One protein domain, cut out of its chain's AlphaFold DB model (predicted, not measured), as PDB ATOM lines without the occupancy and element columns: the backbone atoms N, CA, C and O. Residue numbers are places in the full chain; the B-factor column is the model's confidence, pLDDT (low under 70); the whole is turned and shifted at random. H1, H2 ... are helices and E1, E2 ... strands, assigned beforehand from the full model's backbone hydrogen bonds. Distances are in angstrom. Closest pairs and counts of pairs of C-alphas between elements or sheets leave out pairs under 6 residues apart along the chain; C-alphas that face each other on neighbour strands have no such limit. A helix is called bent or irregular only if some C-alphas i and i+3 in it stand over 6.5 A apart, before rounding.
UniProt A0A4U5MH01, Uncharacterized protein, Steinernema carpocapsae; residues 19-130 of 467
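Overview. This is residues 19 to 130 of the 467 residues of an uncharacterized protein of Steinernema carpocapsae (UniProt A0A4U5MH01). One antiparallel sheet of five strands is curled like part of a barrel round the single helix H1, and it folds back on itself so that E3 and E2 face E5 and E4, with E1 as the hinge. E4 and E5 are a long hairpin, both strands sharply bent, and residues 102 to 107 of the loop between them stick out from the body. The printed part has 112 residues, with one named helix and five named strands, in the order E1 E2 E3 H1 E4 E5 along the chain. The sheet's order is E3 E2 E1 E5 E4, and the class is mostly strand. The whole is compact by its radius of gyration of the C-alphas, 14.5 A, with an elongated outline of 46 by 30 by 27 A.

Arrangement. In the twisted sheet, inner strand E1, residues 25 to 30, is the antiparallel neighbour of E2, residues 37 to 43; N 27 and O 40 are 2.8 A apart, within hydrogen-bond range. E2 pairs antiparallel with edge strand E3, residues 51 to 54, with N 53 and O 41 at 2.9 A. E1, E2 and E3 form a meander, each strand the antiparallel neighbour of the one before. On the other side of E1 runs E5, residues 111 to 129, antiparallel, with N 28 and O 123 at 2.9 A. E5 and edge strand E4, residues 79 to 98, form a hairpin, with N 83 and O 126 at 2.8 A and N 95 and O 115 at 2.8 A. E4 bends by 122 degrees at residue 88 and E5 by 107 degrees at residue 114. In this folded sheet, one sheet bent back into two leaves, the closest C-alphas of E3 and E4, those of Pro 54 and Ala 93, are 6.6 A apart, while E3 and E5 are apart. H1, residues 65 to 75, is on the sheet, which curls round it; its closest C-alphas to E4 are those of Ser 69 and His 81, 4.3 A. Every O i to N i+4 pair in H1 is within hydrogen-bond range.

Along the chain. E1 starts at C-alpha 25, (-17.784, -8.611, 50.294), and measures 17.4 A; E2 measures 19.5 A and E3 10.0 A. H1 measures 15.6 A from C-alpha 65, (-16.565, -20.736, 56.463). E4 measures 26.1 A and E5 33.5 A, ending at C-alpha 129, (-9.588, -6.863, 58.069).

Size, cuts and confidence. The C-alphas of Thr 19 and Ser 103, the two farthest apart, are 47.8 A apart. The printed part has no cut. The link from E4 to E5, 12 residues, is long. Mean pLDDT of the printed part is 80.4; residues 19 to 20, 46 to 48, 57 to 61 and 97 to 111 are under 70.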
ATOM      1  N   THR A  19     -12.489   8.389  50.719       57.81
ATOM      2  CA  THR A  19     -13.263   7.422  49.966       57.81
ATOM      3  C   THR A  19     -13.328   6.220  50.882       57.81
ATOM      4  O   THR A  19     -12.297   5.582  51.119       57.81
ATOM      5  N   SER A  20     -14.496   5.996  51.490       61.38
ATOM      6  CA  SER A  20     -14.699   4.847  52.358       61.38
ATOM      7  C   SER A  20     -14.186   3.638  51.587       61.38
ATOM      8  O   SER A  20     -14.547   3.504  50.409       61.38
ATOM      9  N   PRO A  21     -13.301   2.817  52.179       78.88
ATOM     10  CA  PRO A  21     -12.790   1.649  51.490       78.88
ATOM     11  C   PRO A  21     -13.982   0.876  50.933       78.88
ATOM     12  O   PRO A  21     -15.003   0.710  51.607       78.88
ATOM     13  N   SER A  22     -13.886   0.502  49.657       82.12
ATOM     14  CA  SER A  22     -14.940  -0.250  48.989       82.12
ATOM     15  C   SER A  22     -15.288  -1.475  49.832       82.12
ATOM     16  O   SER A  22     -14.356  -2.128  50.318       82.12
ATOM     17  N   PRO A  23     -16.577  -1.810  49.990       88.50
ATOM     18  CA  PRO A  23     -16.966  -2.923  50.837       88.50
ATOM     19  C   PRO A  23     -16.302  -4.209  50.330       88.50
ATOM     20  O   PRO A  23     -16.351  -4.538  49.141       88.50
ATOM     21  N   GLN A  24     -15.630  -4.918  51.234       94.69
ATOM     22  CA  GLN A  24     -14.922  -6.160  50.935       94.69
ATOM     23  C   GLN A  24     -15.882  -7.324  51.175       94.69
ATOM     24  O   GLN A  24     -15.928  -7.896  52.261       94.69
ATOM     25  N   LEU A  25     -16.716  -7.620  50.177       96.19
ATOM     26  CA  LEU A  25     -17.784  -8.611  50.294       96.19
ATOM     27  C   LEU A  25     -17.550  -9.803  49.368       96.19
ATOM     28  O   LEU A  25     -17.165  -9.653  48.204       96.19
ATOM     29  N   VAL A  26     -17.867 -10.988  49.878       95.69
ATOM     30  CA  VAL A  26     -17.952 -12.241  49.122       95.69
ATOM     31  C   VAL A  26     -19.344 -12.819  49.316       95.69
ATOM     32  O   VAL A  26     -19.932 -12.693  50.383       95.69
ATOM     33  N   ALA A  27     -19.875 -13.471  48.293       95.62
ATOM     34  CA  ALA A  27     -21.114 -14.217  48.384       95.62
ATOM     35  C   ALA A  27     -20.901 -15.662  47.927       95.62
ATOM     36  O   ALA A  27     -20.159 -15.905  46.975       95.62
ATOM     37  N   CYS A  28     -21.528 -16.618  48.611       95.06
ATOM     38  CA  CYS A  28     -21.430 -18.042  48.295       95.06
ATOM     39  C   CYS A  28     -22.793 -18.726  48.416       95.06
ATOM     40  O   CYS A  28     -23.535 -18.492  49.371       95.06
ATOM     41  N   GLY A  29     -23.119 -19.600  47.468       93.25
ATOM     42  CA  GLY A  29     -24.341 -20.394  47.486       93.25
ATOM     43  C   GLY A  29     -24.304 -21.539  46.480       93.25
ATOM     44  O   GLY A  29     -23.284 -21.798  45.841       93.25
ATOM     45  N   LYS A  30     -25.428 -22.247  46.345       91.06
ATOM     46  CA  LYS A  30     -25.600 -23.282  45.319       91.06
ATOM     47  C   LYS A  30     -26.150 -22.637  44.046       91.06
ATOM     48  O   LYS A  30     -27.172 -21.964  44.103       91.06
ATOM     49  N   ALA A  31     -25.481 -22.859  42.921       86.19
ATOM     50  CA  ALA A  31     -25.898 -22.409  41.597       86.19
ATOM     51  C   ALA A  31     -27.060 -23.240  41.035       86.19
ATOM     52  O   ALA A  31     -27.884 -22.720  40.288       86.19
ATOM     53  N   ASP A  32     -27.132 -24.527  41.389       83.19
ATOM     54  CA  ASP A  32     -28.137 -25.459  40.879       83.19
ATOM     55  C   ASP A  32     -28.535 -26.541  41.901       83.19
ATOM     56  O   ASP A  32     -28.001 -26.646  43.011       83.19
ATOM     57  N   THR A  33     -29.493 -27.383  41.502       80.62
ATOM     58  CA  THR A  33     -29.959 -28.540  42.284       80.62
ATOM     59  C   THR A  33     -28.933 -29.669  42.362       80.62
ATOM     60  O   THR A  33     -29.015 -30.495  43.271       80.62
ATOM     61  N   LYS A  34     -27.953 -29.700  41.449       80.88
ATOM     62  CA  LYS A  34     -26.853 -30.675  41.450       80.88
ATOM     63  C   LYS A  34     -25.786 -30.338  42.494       80.88
ATOM     64  O   LYS A  34     -24.913 -31.160  42.757       80.88
ATOM     65  N   GLY A  35     -25.891 -29.173  43.134       80.50
ATOM     66  CA  GLY A  35     -24.997 -28.743  44.200       80.50
ATOM     67  C   GLY A  35     -23.746 -28.034  43.695       80.50
ATOM     68  O   GLY A  35     -22.800 -27.898  44.468       80.50
ATOM     69  N   THR A  36     -23.737 -27.565  42.444       82.88
ATOM     70  CA  THR A  36     -22.675 -26.700  41.922       82.88
ATOM     71  C   THR A  36     -22.581 -25.457  42.800       82.88
ATOM     72  O   THR A  36     -23.597 -24.827  43.092       82.88
ATOM     73  N   ILE A  37     -21.385 -25.103  43.264       86.44
ATOM     74  CA  ILE A  37     -21.192 -23.967  44.169       86.44
ATOM     75  C   ILE A  37     -20.817 -22.726  43.366       86.44
ATOM     76  O   ILE A  37     -19.861 -22.735  42.594       86.44
ATOM     77  N   ALA A  38     -21.576 -21.652  43.570       88.75
ATOM     78  CA  ALA A  38     -21.308 -20.335  43.018       88.75
ATOM     79  C   ALA A  38     -20.674 -19.451  44.089       88.75
ATOM     80  O   ALA A  38     -21.176 -19.351  45.210       88.75
ATOM     81  N   ILE A  39     -19.583 -18.785  43.716       91.44
ATOM     82  CA  ILE A  39     -18.914 -17.781  44.539       91.44
ATOM     83  C   ILE A  39     -18.810 -16.499  43.725       91.44
ATOM     84  O   ILE A  39     -18.439 -16.534  42.552       91.44
ATOM     85  N   ALA A  40     -19.113 -15.366  44.345       92.44
ATOM     86  CA  ALA A  40     -18.963 -14.054  43.742       92.44
ATOM     87  C   ALA A  40     -18.278 -13.091  44.713       92.44
ATOM     88  O   ALA A  40     -18.394 -13.235  45.927       92.44
ATOM     89  N   LYS A  41     -17.572 -12.092  44.183       93.94
ATOM     90  CA  LYS A  41     -16.954 -11.021  44.973       93.94
ATOM     91  C   LYS A  41     -17.497  -9.669  44.551       93.94
ATOM     92  O   LYS A  41     -17.777  -9.465  43.370       93.94
ATOM     93  N   TRP A  42     -17.583  -8.736  45.488       93.25
ATOM     94  CA  TRP A  42     -17.897  -7.351  45.161       93.25
ATOM     95  C   TRP A  42     -16.772  -6.714  44.335       93.25
ATOM     96  O   TRP A  42     -15.581  -6.946  44.572       93.25
ATOM     97  N   SER A  43     -17.143  -5.929  43.328       90.25
ATOM     98  CA  SER A  43     -16.211  -5.200  42.475       90.25
ATOM     99  C   SER A  43     -16.795  -3.852  42.077       90.25
ATOM    100  O   SER A  43     -17.878  -3.781  41.497       90.25
ATOM    101  N   ASN A  44     -16.029  -2.788  42.318       84.56
ATOM    102  CA  ASN A  44     -16.351  -1.446  41.825       84.56
ATOM    103  C   ASN A  44     -15.963  -1.255  40.347       84.56
ATOM    104  O   ASN A  44     -16.462  -0.339  39.708       84.56
ATOM    105  N   ASN A  45     -15.108  -2.128  39.800       74.94
ATOM    106  CA  ASN A  45     -14.551  -2.013  38.443       74.94
ATOM    107  C   ASN A  45     -15.342  -2.808  37.393       74.94
ATOM    108  O   ASN A  45     -14.823  -3.142  36.330       74.94
ATOM    109  N   SER A  46     -16.583  -3.180  37.700       66.81
ATOM    110  CA  SER A  46     -17.480  -3.764  36.706       66.81
ATOM    111  C   SER A  46     -17.816  -2.687  35.665       66.81
ATOM    112  O   SER A  46     -18.193  -1.577  36.031       66.81
ATOM    113  N   GLN A  47     -17.640  -3.005  34.376       62.06
ATOM    114  CA  GLN A  47     -17.751  -2.060  33.251       62.06
ATOM    115  C   GLN A  47     -19.122  -1.364  33.136       62.06
ATOM    116  O   GLN A  47     -19.243  -0.405  32.380       62.06
ATOM    117  N   SER A  48     -20.145  -1.818  33.866       58.75
ATOM    118  CA  SER A  48     -21.502  -1.270  33.793       58.75
ATOM    119  C   SER A  48     -22.063  -0.772  35.130       58.75
ATOM    120  O   SER A  48     -22.739   0.249  35.122       58.75
ATOM    121  N   THR A  49     -21.765  -1.409  36.269       71.38
ATOM    122  CA  THR A  49     -22.219  -0.980  37.616       71.38
ATOM    123  C   THR A  49     -21.458  -1.712  38.731       71.38
ATOM    124  O   THR A  49     -21.227  -2.916  38.575       71.38
ATOM    125  N   PRO A  50     -21.138  -1.073  39.880       81.94
ATOM    126  CA  PRO A  50     -20.647  -1.775  41.068       81.94
ATOM    127  C   PRO A  50     -21.554  -2.955  41.421       81.94
ATOM    128  O   PRO A  50     -22.778  -2.820  41.417       81.94
ATOM    129  N   GLY A  51     -20.968  -4.117  41.695       89.31
ATOM    130  CA  GLY A  51     -21.753  -5.315  41.963       89.31
ATOM    131  C   GLY A  51     -20.915  -6.567  42.167       89.31
ATOM    132  O   GLY A  51     -19.682  -6.536  42.155       89.31
ATOM    133  N   PHE A  52     -21.607  -7.685  42.361       88.44
ATOM    134  CA  PHE A  52     -20.983  -8.993  42.505       88.44
ATOM    135  C   PHE A  52     -20.590  -9.561  41.142       88.44
ATOM    136  O   PHE A  52     -21.428  -9.711  40.257       88.44
ATOM    137  N   ILE A  53     -19.315  -9.915  40.999       89.44
ATOM    138  CA  ILE A  53     -18.787 -10.628  39.835       89.44
ATOM    139  C   ILE A  53     -18.424 -12.062  40.227       89.44
ATOM    140  O   ILE A  53     -17.906 -12.271  41.331       89.44
ATOM    141  N   PRO A  54     -18.680 -13.055  39.361       87.75
ATOM    142  CA  PRO A  54     -18.349 -14.440  39.657       87.75
ATOM    143  C   PRO A  54     -16.838 -14.598  39.856       87.75
ATOM    144  O   PRO A  54     -16.021 -14.063  39.104       87.75
ATOM    145  N   VAL A  55     -16.470 -15.345  40.892       86.12
ATOM    146  CA  VAL A  55     -15.097 -15.762  41.159       86.12
ATOM    147  C   VAL A  55     -14.880 -17.121  40.511       86.12
ATOM    148  O   VAL A  55     -15.689 -18.036  40.678       86.12
ATOM    149  N   ARG A  56     -13.760 -17.278  39.803       75.75
ATOM    150  CA  ARG A  56     -13.329 -18.591  39.312       75.75
ATOM    151  C   ARG A  56     -12.979 -19.467  40.520       75.75
ATOM    152  O   ARG A  56     -11.982 -19.218  41.192       75.75
ATOM    153  N   SER A  57     -13.822 -20.454  40.829       64.75
ATOM    154  CA  SER A  57     -13.610 -21.388  41.940       64.75
ATOM    155  C   SER A  57     -13.212 -22.763  41.409       64.75
ATOM    156  O   SER A  57     -13.956 -23.394  40.670       64.75
ATOM    157  N   TYR A  58     -12.046 -23.238  41.839       55.09
ATOM    158  CA  TYR A  58     -11.416 -24.489  41.399       55.09
ATOM    159  C   TYR A  58     -11.896 -25.746  42.149       55.09
ATOM    160  O   TYR A  58     -11.131 -26.687  42.323       55.09
ATOM    161  N   SER A  59     -13.099 -25.763  42.730       59.28
ATOM    162  CA  SER A  59     -13.465 -26.860  43.635       59.28
ATOM    163  C   SER A  59     -14.965 -27.108  43.728       59.28
ATOM    164  O   SER A  59     -15.730 -26.177  43.959       59.28
ATOM    165  N   LYS A  60     -15.353 -28.393  43.691       63.94
ATOM    166  CA  LYS A  60     -16.689 -28.913  44.053       63.94
ATOM    167  C   LYS A  60     -17.028 -28.761  45.553       63.94
ATOM    168  O   LYS A  60     -17.980 -29.367  46.035       63.94
ATOM    169  N   SER A  61     -16.216 -28.032  46.323       64.12
ATOM    170  CA  SER A  61     -16.395 -27.879  47.771       64.12
ATOM    171  C   SER A  61     -17.541 -26.934  48.110       64.12
ATOM    172  O   SER A  61     -17.804 -25.972  47.399       64.12
ATOM    173  N   THR A  62     -18.209 -27.231  49.224       83.00
ATOM    174  CA  THR A  62     -19.338 -26.488  49.795       83.00
ATOM    175  C   THR A  62     -18.956 -25.066  50.230       83.00
ATOM    176  O   THR A  62     -17.783 -24.748  50.419       83.00
ATOM    177  N   CYS A  63     -19.959 -24.205  50.448       89.12
ATOM    178  CA  CYS A  63     -19.802 -22.867  51.041       89.12
ATOM    179  C   CYS A  63     -19.451 -22.916  52.539       89.12
ATOM    180  O   CYS A  63     -20.185 -22.394  53.378       89.12
ATOM    181  N   THR A  64     -18.358 -23.588  52.899       88.81
ATOM    182  CA  THR A  64     -17.860 -23.592  54.276       88.81
ATOM    183  C   THR A  64     -17.241 -22.244  54.632       88.81
ATOM    184  O   THR A  64     -16.746 -21.519  53.768       88.81
ATOM    185  N   PHE A  65     -17.235 -21.923  55.928       85.44
ATOM    186  CA  PHE A  65     -16.565 -20.736  56.463       85.44
ATOM    187  C   PHE A  65     -15.110 -20.627  55.985       85.44
ATOM    188  O   PHE A  65     -14.689 -19.564  55.528       85.44
ATOM    189  N   ASP A  66     -14.369 -21.736  56.028       81.50
ATOM    190  CA  ASP A  66     -12.968 -21.796  55.610       81.50
ATOM    191  C   ASP A  66     -12.803 -21.456  54.124       81.50
ATOM    192  O   ASP A  66     -11.942 -20.654  53.755       81.50
ATOM    193  N   ARG A  67     -13.688 -21.985  53.268       84.06
ATOM    194  CA  ARG A  67     -13.654 -21.734  51.823       84.06
ATOM    195  C   ARG A  67     -13.968 -20.281  51.488       84.06
ATOM    196  O   ARG A  67     -13.274 -19.680  50.672       84.06
ATOM    197  N   VAL A  68     -14.986 -19.692  52.113       89.88
ATOM    198  CA  VAL A  68     -15.310 -18.274  51.890       89.88
ATOM    199  C   VAL A  68     -14.189 -17.376  52.423       89.88
ATOM    200  O   VAL A  68     -13.792 -16.421  51.760       89.88
ATOM    201  N   SER A  69     -13.611 -17.724  53.574       86.44
ATOM    202  CA  SER A  69     -12.461 -17.020  54.150       86.44
ATOM    203  C   SER A  69     -11.232 -17.072  53.241       86.44
ATOM    204  O   SER A  69     -10.548 -16.066  53.073       86.44
ATOM    205  N   GLN A  70     -10.969 -18.210  52.596       80.56
ATOM    206  CA  GLN A  70      -9.921 -18.339  51.581       80.56
ATOM    207  C   GLN A  70     -10.163 -17.387  50.401       80.56
ATOM    208  O   GLN A  70      -9.247 -16.688  49.978       80.56
ATOM    209  N   VAL A  71     -11.398 -17.314  49.895       86.38
ATOM    210  CA  VAL A  71     -11.764 -16.397  48.802       86.38
ATOM    211  C   VAL A  71     -11.554 -14.938  49.217       86.38
ATOM    212  O   VAL A  71     -11.016 -14.163  48.426       86.38
ATOM    213  N   CYS A  72     -11.902 -14.578  50.457       88.75
ATOM    214  CA  CYS A  72     -11.591 -13.260  51.012       88.75
ATOM    215  C   CYS A  72     -10.087 -12.961  50.934       88.75
ATOM    216  O   CYS A  72      -9.705 -11.968  50.321       88.75
ATOM    217  N   ARG A  73      -9.234 -13.860  51.444       81.69
ATOM    218  CA  ARG A  73      -7.770 -13.680  51.443       81.69
ATOM    219  C   ARG A  73      -7.175 -13.550  50.038       81.69
ATOM    220  O   ARG A  73      -6.245 -12.774  49.839       81.69
ATOM    221  N   VAL A  74      -7.709 -14.292  49.066       79.12
ATOM    222  CA  VAL A  74      -7.229 -14.275  47.672       79.12
ATOM    223  C   VAL A  74      -7.602 -12.977  46.950       79.12
ATOM    224  O   VAL A  74      -6.809 -12.462  46.165       79.12
ATOM    225  N   HIS A  75      -8.804 -12.446  47.185       84.56
ATOM    226  CA  HIS A  75      -9.328 -11.316  46.411       84.56
ATOM    227  C   HIS A  75      -9.272  -9.961  47.110       84.56
ATOM    228  O   HIS A  75      -9.331  -8.935  46.430       84.56
ATOM    229  N   PHE A  76      -9.166  -9.948  48.434       86.44
ATOM    230  CA  PHE A  76      -9.098  -8.751  49.257       86.44
ATOM    231  C   PHE A  76      -7.837  -8.833  50.127       86.44
ATOM    232  O   PHE A  76      -7.893  -9.361  51.244       86.44
ATOM    233  N   PRO A  77      -6.680  -8.361  49.619       78.75
ATOM    234  CA  PRO A  77      -5.460  -8.263  50.415       78.75
ATOM    235  C   PRO A  77      -5.710  -7.579  51.754       78.75
ATOM    236  O   PRO A  77      -6.418  -6.574  51.825       78.75
ATOM    237  N   GLY A  78      -5.095  -8.114  52.807       81.00
ATOM    238  CA  GLY A  78      -5.279  -7.585  54.154       81.00
ATOM    239  C   GLY A  78      -6.611  -7.986  54.784       81.00
ATOM    240  O   GLY A  78      -7.096  -7.261  55.644       81.00
ATOM    241  N   THR A  79      -7.196  -9.120  54.391       86.19
ATOM    242  CA  THR A  79      -8.335  -9.736  55.092       86.19
ATOM    243  C   THR A  79      -7.938 -11.061  55.728       86.19
ATOM    244  O   THR A  79      -7.043 -11.745  55.235       86.19
ATOM    245  N   SER A  80      -8.537 -11.403  56.870       82.56
ATOM    246  CA  SER A  80      -8.212 -12.624  57.624       82.56
ATOM    247  C   SER A  80      -9.194 -13.747  57.320       82.56
ATOM    248  O   SER A  80      -8.809 -14.874  56.988       82.56
ATOM    249  N   HIS A  81     -10.481 -13.433  57.447       88.00
ATOM    250  CA  HIS A  81     -11.569 -14.394  57.393       88.00
ATOM    251  C   HIS A  81     -12.876 -13.726  56.956       88.00
ATOM    252  O   HIS A  81     -12.979 -12.503  56.906       88.00
ATOM    253  N   ALA A  82     -13.869 -14.545  56.634       92.38
ATOM    254  CA  ALA A  82     -15.191 -14.104  56.224       92.38
ATOM    255  C   ALA A  82     -16.166 -14.139  57.408       92.38
ATOM    256  O   ALA A  82     -16.294 -15.161  58.071       92.38
ATOM    257  N   LYS A  83     -16.907 -13.062  57.649       93.44
ATOM    258  CA  LYS A  83     -17.978 -12.994  58.648       93.44
ATOM    259  C   LYS A  83     -19.327 -13.042  57.943       93.44
ATOM    260  O   LYS A  83     -19.596 -12.219  57.074       93.44
ATOM    261  N   ALA A  84     -20.177 -14.002  58.298       94.12
ATOM    262  CA  ALA A  84     -21.519 -14.091  57.724       94.12
ATOM    263  C   ALA A  84     -22.364 -12.868  58.122       94.12
ATOM    264  O   ALA A  84     -22.390 -12.497  59.296       94.12
ATOM    265  N   LEU A  85     -23.061 -12.269  57.152       95.25
ATOM    266  CA  LEU A  85     -23.928 -11.105  57.380       95.25
ATOM    267  C   LEU A  85     -25.406 -11.468  57.586       95.25
ATOM    268  O   LEU A  85     -26.206 -10.597  57.898       95.25
ATOM    269  N   ASN A  86     -25.776 -12.746  57.435       94.19
ATOM    270  CA  ASN A  86     -27.173 -13.216  57.398       94.19
ATOM    271  C   ASN A  86     -28.029 -12.545  56.303       94.19
ATOM    272  O   ASN A  86     -29.255 -12.575  56.361       94.19
ATOM    273  N   GLU A  87     -27.380 -11.972  55.293       96.06
ATOM    274  CA  GLU A  87     -28.004 -11.374  54.118       96.06
ATOM    275  C   GLU A  87     -27.848 -12.311  52.920       96.06
ATOM    276  O   GLU A  87     -26.864 -13.053  52.812       96.06
ATOM    277  N   THR A  88     -28.818 -12.272  52.009       96.44
ATOM    278  CA  THR A  88     -28.753 -13.000  50.745       96.44
ATOM    279  C   THR A  88     -28.881 -12.050  49.571       96.44
ATOM    280  O   THR A  88     -29.575 -11.037  49.631       96.44
ATOM    281  N   ILE A  89     -28.202 -12.395  48.484       94.81
ATOM    282  CA  ILE A  89     -28.262 -11.671  47.222       94.81
ATOM    283  C   ILE A  89     -28.698 -12.617  46.115       94.81
ATOM    284  O   ILE A  89     -28.451 -13.823  46.175       94.81
ATOM    285  N   VAL A  90     -29.315 -12.053  45.083       95.12
ATOM    286  CA  VAL A  90     -29.681 -12.781  43.873       95.12
ATOM    287  C   VAL A  90     -28.845 -12.245  42.725       95.12
ATOM    288  O   VAL A  90     -28.876 -11.046  42.451       95.12
ATOM    289  N   ILE A  91     -28.093 -13.119  42.057       92.06
ATOM    290  CA  ILE A  91     -27.293 -12.741  40.888       92.06
ATOM    291  C   ILE A  91     -27.639 -13.597  39.673       92.06
ATOM    292  O   ILE A  91     -28.002 -14.767  39.791       92.06
ATOM    293  N   SER A  92     -27.472 -13.013  38.490       89.62
ATOM    294  CA  SER A  92     -27.436 -13.740  37.223       89.62
ATOM    295  C   SER A  92     -26.013 -13.663  36.696       89.62
ATOM    296  O   SER A  92     -25.487 -12.567  36.508       89.62
ATOM    297  N   ALA A  93     -25.368 -14.811  36.519       85.25
ATOM    298  CA  ALA A  93     -23.960 -14.860  36.155       85.25
ATOM    299  C   ALA A  93     -23.625 -16.108  35.339       85.25
ATOM    300  O   ALA A  93     -24.218 -17.179  35.494       85.25
ATOM    301  N   SER A  94     -22.632 -15.938  34.474       83.69
ATOM    302  CA  SER A  94     -22.025 -16.999  33.686       83.69
ATOM    303  C   SER A  94     -20.840 -17.572  34.453       83.69
ATOM    304  O   SER A  94     -19.898 -16.846  34.776       83.69
ATOM    305  N   PHE A  95     -20.876 -18.868  34.746       77.06
ATOM    306  CA  PHE A  95     -19.779 -19.580  35.392       77.06
ATOM    307  C   PHE A  95     -19.148 -20.528  34.390       77.06
ATOM    308  O   PHE A  95     -19.834 -21.282  33.705       77.06
ATOM    309  N   GLN A  96     -17.828 -20.490  34.316       77.69
ATOM    310  CA  GLN A  96     -17.066 -21.452  33.542       77.69
ATOM    311  C   GLN A  96     -16.727 -22.628  34.453       77.69
ATOM    312  O   GLN A  96     -16.102 -22.426  35.497       77.69
ATOM    313  N   GLU A  97     -17.185 -23.830  34.099       68.88
ATOM    314  CA  GLU A  97     -16.801 -25.030  34.838       68.88
ATOM    315  C   GLU A  97     -15.338 -25.359  34.528       68.88
ATOM    316  O   GLU A  97     -14.903 -25.318  33.377       68.88
ATOM    317  N   PHE A  98     -14.575 -25.666  35.572       64.88
ATOM    318  CA  PHE A  98     -13.231 -26.205  35.438       64.88
ATOM    319  C   PHE A  98     -13.286 -27.658  35.875       64.88
ATOM    320  O   PHE A  98     -13.612 -27.954  37.027       64.88
ATOM    321  N   TYR A  99     -12.985 -28.557  34.947       59.91
ATOM    322  CA  TYR A  99     -12.773 -29.946  35.295       59.91
ATOM    323  C   TYR A  99     -11.386 -30.047  35.921       59.91
ATOM    324  O   TYR A  99     -10.374 -29.838  35.255       59.91
ATOM    325  N   ASP A 100     -11.353 -30.339  37.221       52.75
ATOM    326  CA  ASP A 100     -10.206 -31.011  37.823       52.75
ATOM    327  C   ASP A 100     -10.265 -32.431  37.247       52.75
ATOM    328  O   ASP A 100     -10.931 -33.311  37.799       52.75
ATOM    329  N   GLU A 101      -9.751 -32.615  36.025       50.03
ATOM    330  CA  GLU A 101      -9.502 -33.955  35.511       50.03
ATOM    331  C   GLU A 101      -8.444 -34.551  36.430       50.03
ATOM    332  O   GLU A 101      -7.245 -34.340  36.251       50.03
ATOM    333  N   ASP A 102      -8.904 -35.270  37.455       46.66
ATOM    334  CA  ASP A 102      -8.072 -36.209  38.185       46.66
ATOM    335  C   ASP A 102      -7.263 -36.990  37.130       46.66
ATOM    336  O   ASP A 102      -7.831 -37.764  36.360       46.66
ATOM    337  N   SER A 103      -5.941 -36.786  37.099       43.69
ATOM    338  CA  SER A 103      -4.916 -37.656  36.493       43.69
ATOM    339  C   SER A 103      -4.414 -37.471  35.052       43.69
ATOM    340  O   SER A 103      -3.489 -38.207  34.699       43.69
ATOM    341  N   THR A 104      -4.844 -36.508  34.229       39.22
ATOM    342  CA  THR A 104      -4.057 -36.243  33.003       39.22
ATOM    343  C   THR A 104      -2.908 -35.303  33.348       39.22
ATOM    344  O   THR A 104      -3.086 -34.134  33.678       39.22
ATOM    345  N   ALA A 105      -1.695 -35.859  33.333       42.41
ATOM    346  CA  ALA A 105      -0.466 -35.263  33.852       42.41
ATOM    347  C   ALA A 105      -0.142 -33.848  33.323       42.41
ATOM    348  O   ALA A 105       0.730 -33.176  33.852       42.41
ATOM    349  N   LEU A 106      -0.849 -33.374  32.300       40.47
ATOM    350  CA  LEU A 106      -0.555 -32.145  31.583       40.47
ATOM    351  C   LEU A 106      -1.049 -30.859  32.259       40.47
ATOM    352  O   LEU A 106      -0.693 -29.795  31.770       40.47
ATOM    353  N   GLY A 107      -1.829 -30.909  33.348       43.59
ATOM    354  CA  GLY A 107      -2.123 -29.731  34.190       43.59
ATOM    355  C   GLY A 107      -2.781 -28.533  33.481       43.59
ATOM    356  O   GLY A 107      -2.953 -27.473  34.085       43.59
ATOM    357  N   PHE A 108      -3.160 -28.666  32.208       46.09
ATOM    358  CA  PHE A 108      -3.886 -27.634  31.495       46.09
ATOM    359  C   PHE A 108      -5.315 -27.641  32.012       46.09
ATOM    360  O   PHE A 108      -6.040 -28.624  31.863       46.09
ATOM    361  N   LEU A 109      -5.723 -26.521  32.606       50.31
ATOM    362  CA  LEU A 109      -7.122 -26.240  32.882       50.31
ATOM    363  C   LEU A 109      -7.866 -26.250  31.544       50.31
ATOM    364  O   LEU A 109      -7.871 -25.254  30.819       50.31
ATOM    365  N   SER A 110      -8.466 -27.386  31.194       54.84
ATOM    366  CA  SER A 110      -9.378 -27.442  30.065       54.84
ATOM    367  C   SER A 110     -10.595 -26.605  30.433       54.84
ATOM    368  O   SER A 110     -11.241 -26.822  31.464       54.84
ATOM    369  N   TYR A 111     -10.859 -25.584  29.623       64.88
ATOM    370  CA  TYR A 111     -12.015 -24.727  29.805       64.88
ATOM    371  C   TYR A 111     -13.269 -25.553  29.536       64.88
ATOM    372  O   TYR A 111     -13.572 -25.887  28.391       64.88
ATOM    373  N   GLY A 112     -13.993 -25.879  30.603       71.62
ATOM    374  CA  GLY A 112     -15.291 -26.514  30.490       71.62
ATOM    375  C   GLY A 112     -16.328 -25.572  29.869       71.62
ATOM    376  O   GLY A 112     -16.070 -24.378  29.642       71.62
ATOM    377  N   PRO A 113     -17.528 -26.101  29.584       77.25
ATOM    378  CA  PRO A 113     -18.632 -25.294  29.100       77.25
ATOM    379  C   PRO A 113     -18.940 -24.143  30.069       77.25
ATOM    380  O   PRO A 113     -18.802 -24.250  31.291       77.25
ATOM    381  N   THR A 114     -19.354 -23.010  29.502       82.44
ATOM    382  CA  THR A 114     -19.858 -21.878  30.283       82.44
ATOM    383  C   THR A 114     -21.343 -22.088  30.543       82.44
ATOM    384  O   THR A 114     -22.129 -22.228  29.608       82.44
ATOM    385  N   PHE A 115     -21.729 -22.088  31.813       81.56
ATOM    386  CA  PHE A 115     -23.110 -22.212  32.250       81.56
ATOM    387  C   PHE A 115     -23.652 -20.846  32.647       81.56
ATOM    388  O   PHE A 115     -23.083 -20.155  33.491       81.56
ATOM    389  N   ASN A 116     -24.777 -20.470  32.048       88.44
ATOM    390  CA  ASN A 116     -25.501 -19.261  32.410       88.44
ATOM    391  C   ASN A 116     -26.550 -19.613  33.452       88.44
ATOM    392  O   ASN A 116     -27.537 -20.283  33.145       88.44
ATOM    393  N   PHE A 117     -26.345 -19.143  34.673       83.94
ATOM    394  CA  PHE A 117     -27.317 -19.299  35.739       83.94
ATOM    395  C   PHE A 117     -28.054 -17.979  35.945       83.94
ATOM    396  O   PHE A 117     -27.454 -16.902  35.953       83.94
ATOM    397  N   SER A 118     -29.370 -18.072  36.114       89.62
ATOM    398  CA  SER A 118     -30.223 -16.935  36.448       89.62
ATOM    399  C   SER A 118     -30.769 -17.108  37.856       89.62
ATOM    400  O   SER A 118     -31.082 -18.222  38.272       89.62
ATOM    401  N   ASN A 119     -30.884 -15.995  38.578       92.31
ATOM    402  CA  ASN A 119     -31.480 -15.938  39.912       92.31
ATOM    403  C   ASN A 119     -30.808 -16.846  40.961       92.31
ATOM    404  O   ASN A 119     -31.485 -17.510  41.748       92.31
ATOM    405  N   ILE A 120     -29.474 -16.874  40.996       91.69
ATOM    406  CA  ILE A 120     -28.734 -17.633  42.006       91.69
ATOM    407  C   ILE A 120     -28.811 -16.907  43.344       91.69
ATOM    408  O   ILE A 120     -28.347 -15.772  43.453       91.69
ATOM    409  N   LEU A 121     -29.331 -17.589  44.362       94.81
ATOM    410  CA  LEU A 121     -29.346 -17.102  45.735       94.81
ATOM    411  C   LEU A 121     -28.004 -17.396  46.419       94.81
ATOM    412  O   LEU A 121     -27.623 -18.557  46.591       94.81
ATOM    413  N   LEU A 122     -27.295 -16.348  46.830       95.38
ATOM    414  CA  LEU A 122     -26.008 -16.443  47.518       95.38
ATOM    415  C   LEU A 122     -26.096 -15.811  48.905       95.38
ATOM    416  O   LEU A 122     -26.650 -14.726  49.053       95.38
ATOM    417  N   ASN A 123     -25.499 -16.452  49.907       96.81
ATOM    418  CA  ASN A 123     -25.320 -15.863  51.233       96.81
ATOM    419  C   ASN A 123     -24.139 -14.893  51.200       96.81
ATOM    420  O   ASN A 123     -23.093 -15.231  50.642       96.81
ATOM    421  N   GLN A 124     -24.290 -13.720  51.806       96.75
ATOM    422  CA  GLN A 124     -23.275 -12.675  51.830       96.75
ATOM    423  C   GLN A 124     -22.384 -12.765  53.074       96.75
ATOM    424  O   GLN A 124     -22.827 -13.067  54.188       96.75
ATOM    425  N   TYR A 125     -21.111 -12.455  52.863       96.56
ATOM    426  CA  TYR A 125     -20.067 -12.450  53.868       96.56
ATOM    427  C   TYR A 125     -19.220 -11.185  53.738       96.56
ATOM    428  O   TYR A 125     -18.865 -10.765  52.635       96.56
ATOM    429  N   GLU A 126     -18.859 -10.609  54.876       96.00
ATOM    430  CA  GLU A 126     -17.915  -9.503  54.987       96.00
ATOM    431  C   GLU A 126     -16.515 -10.041  55.266       96.00
ATOM    432  O   GLU A 126     -16.291 -10.746  56.253       96.00
ATOM    433  N   CYS A 127     -15.556  -9.700  54.415       94.00
ATOM    434  CA  CYS A 127     -14.161 -10.034  54.635       94.00
ATOM    435  C   CYS A 127     -13.588  -9.123  55.723       94.00
ATOM    436  O   CYS A 127     -13.423  -7.923  55.525       94.00
ATOM    437  N   GLN A 128     -13.302  -9.702  56.886       92.50
ATOM    438  CA  GLN A 128     -12.770  -8.973  58.030       92.50
ATOM    439  C   GLN A 128     -11.318  -8.579  57.780       92.50
ATOM    440  O   GLN A 128     -10.534  -9.387  57.271       92.50
ATOM    441  N   SER A 129     -10.958  -7.358  58.171       89.44
ATOM    442  CA  SER A 129      -9.588  -6.863  58.069       89.44
ATOM    443  C   SER A 129      -8.617  -7.736  58.864       89.44
ATOM    444  O   SER A 129      -8.875  -8.140  59.995       89.44
ATOM    445  N   PHE A 130      -7.477  -8.021  58.251       86.56
ATOM    446  CA  PHE A 130      -6.376  -8.751  58.847       86.56
ATOM    447  C   PHE A 130      -5.453  -7.783  59.566       86.56
ATOM    448  O   PHE A 130      -4.902  -6.861  58.965       86.56
TER     449      PHE A 130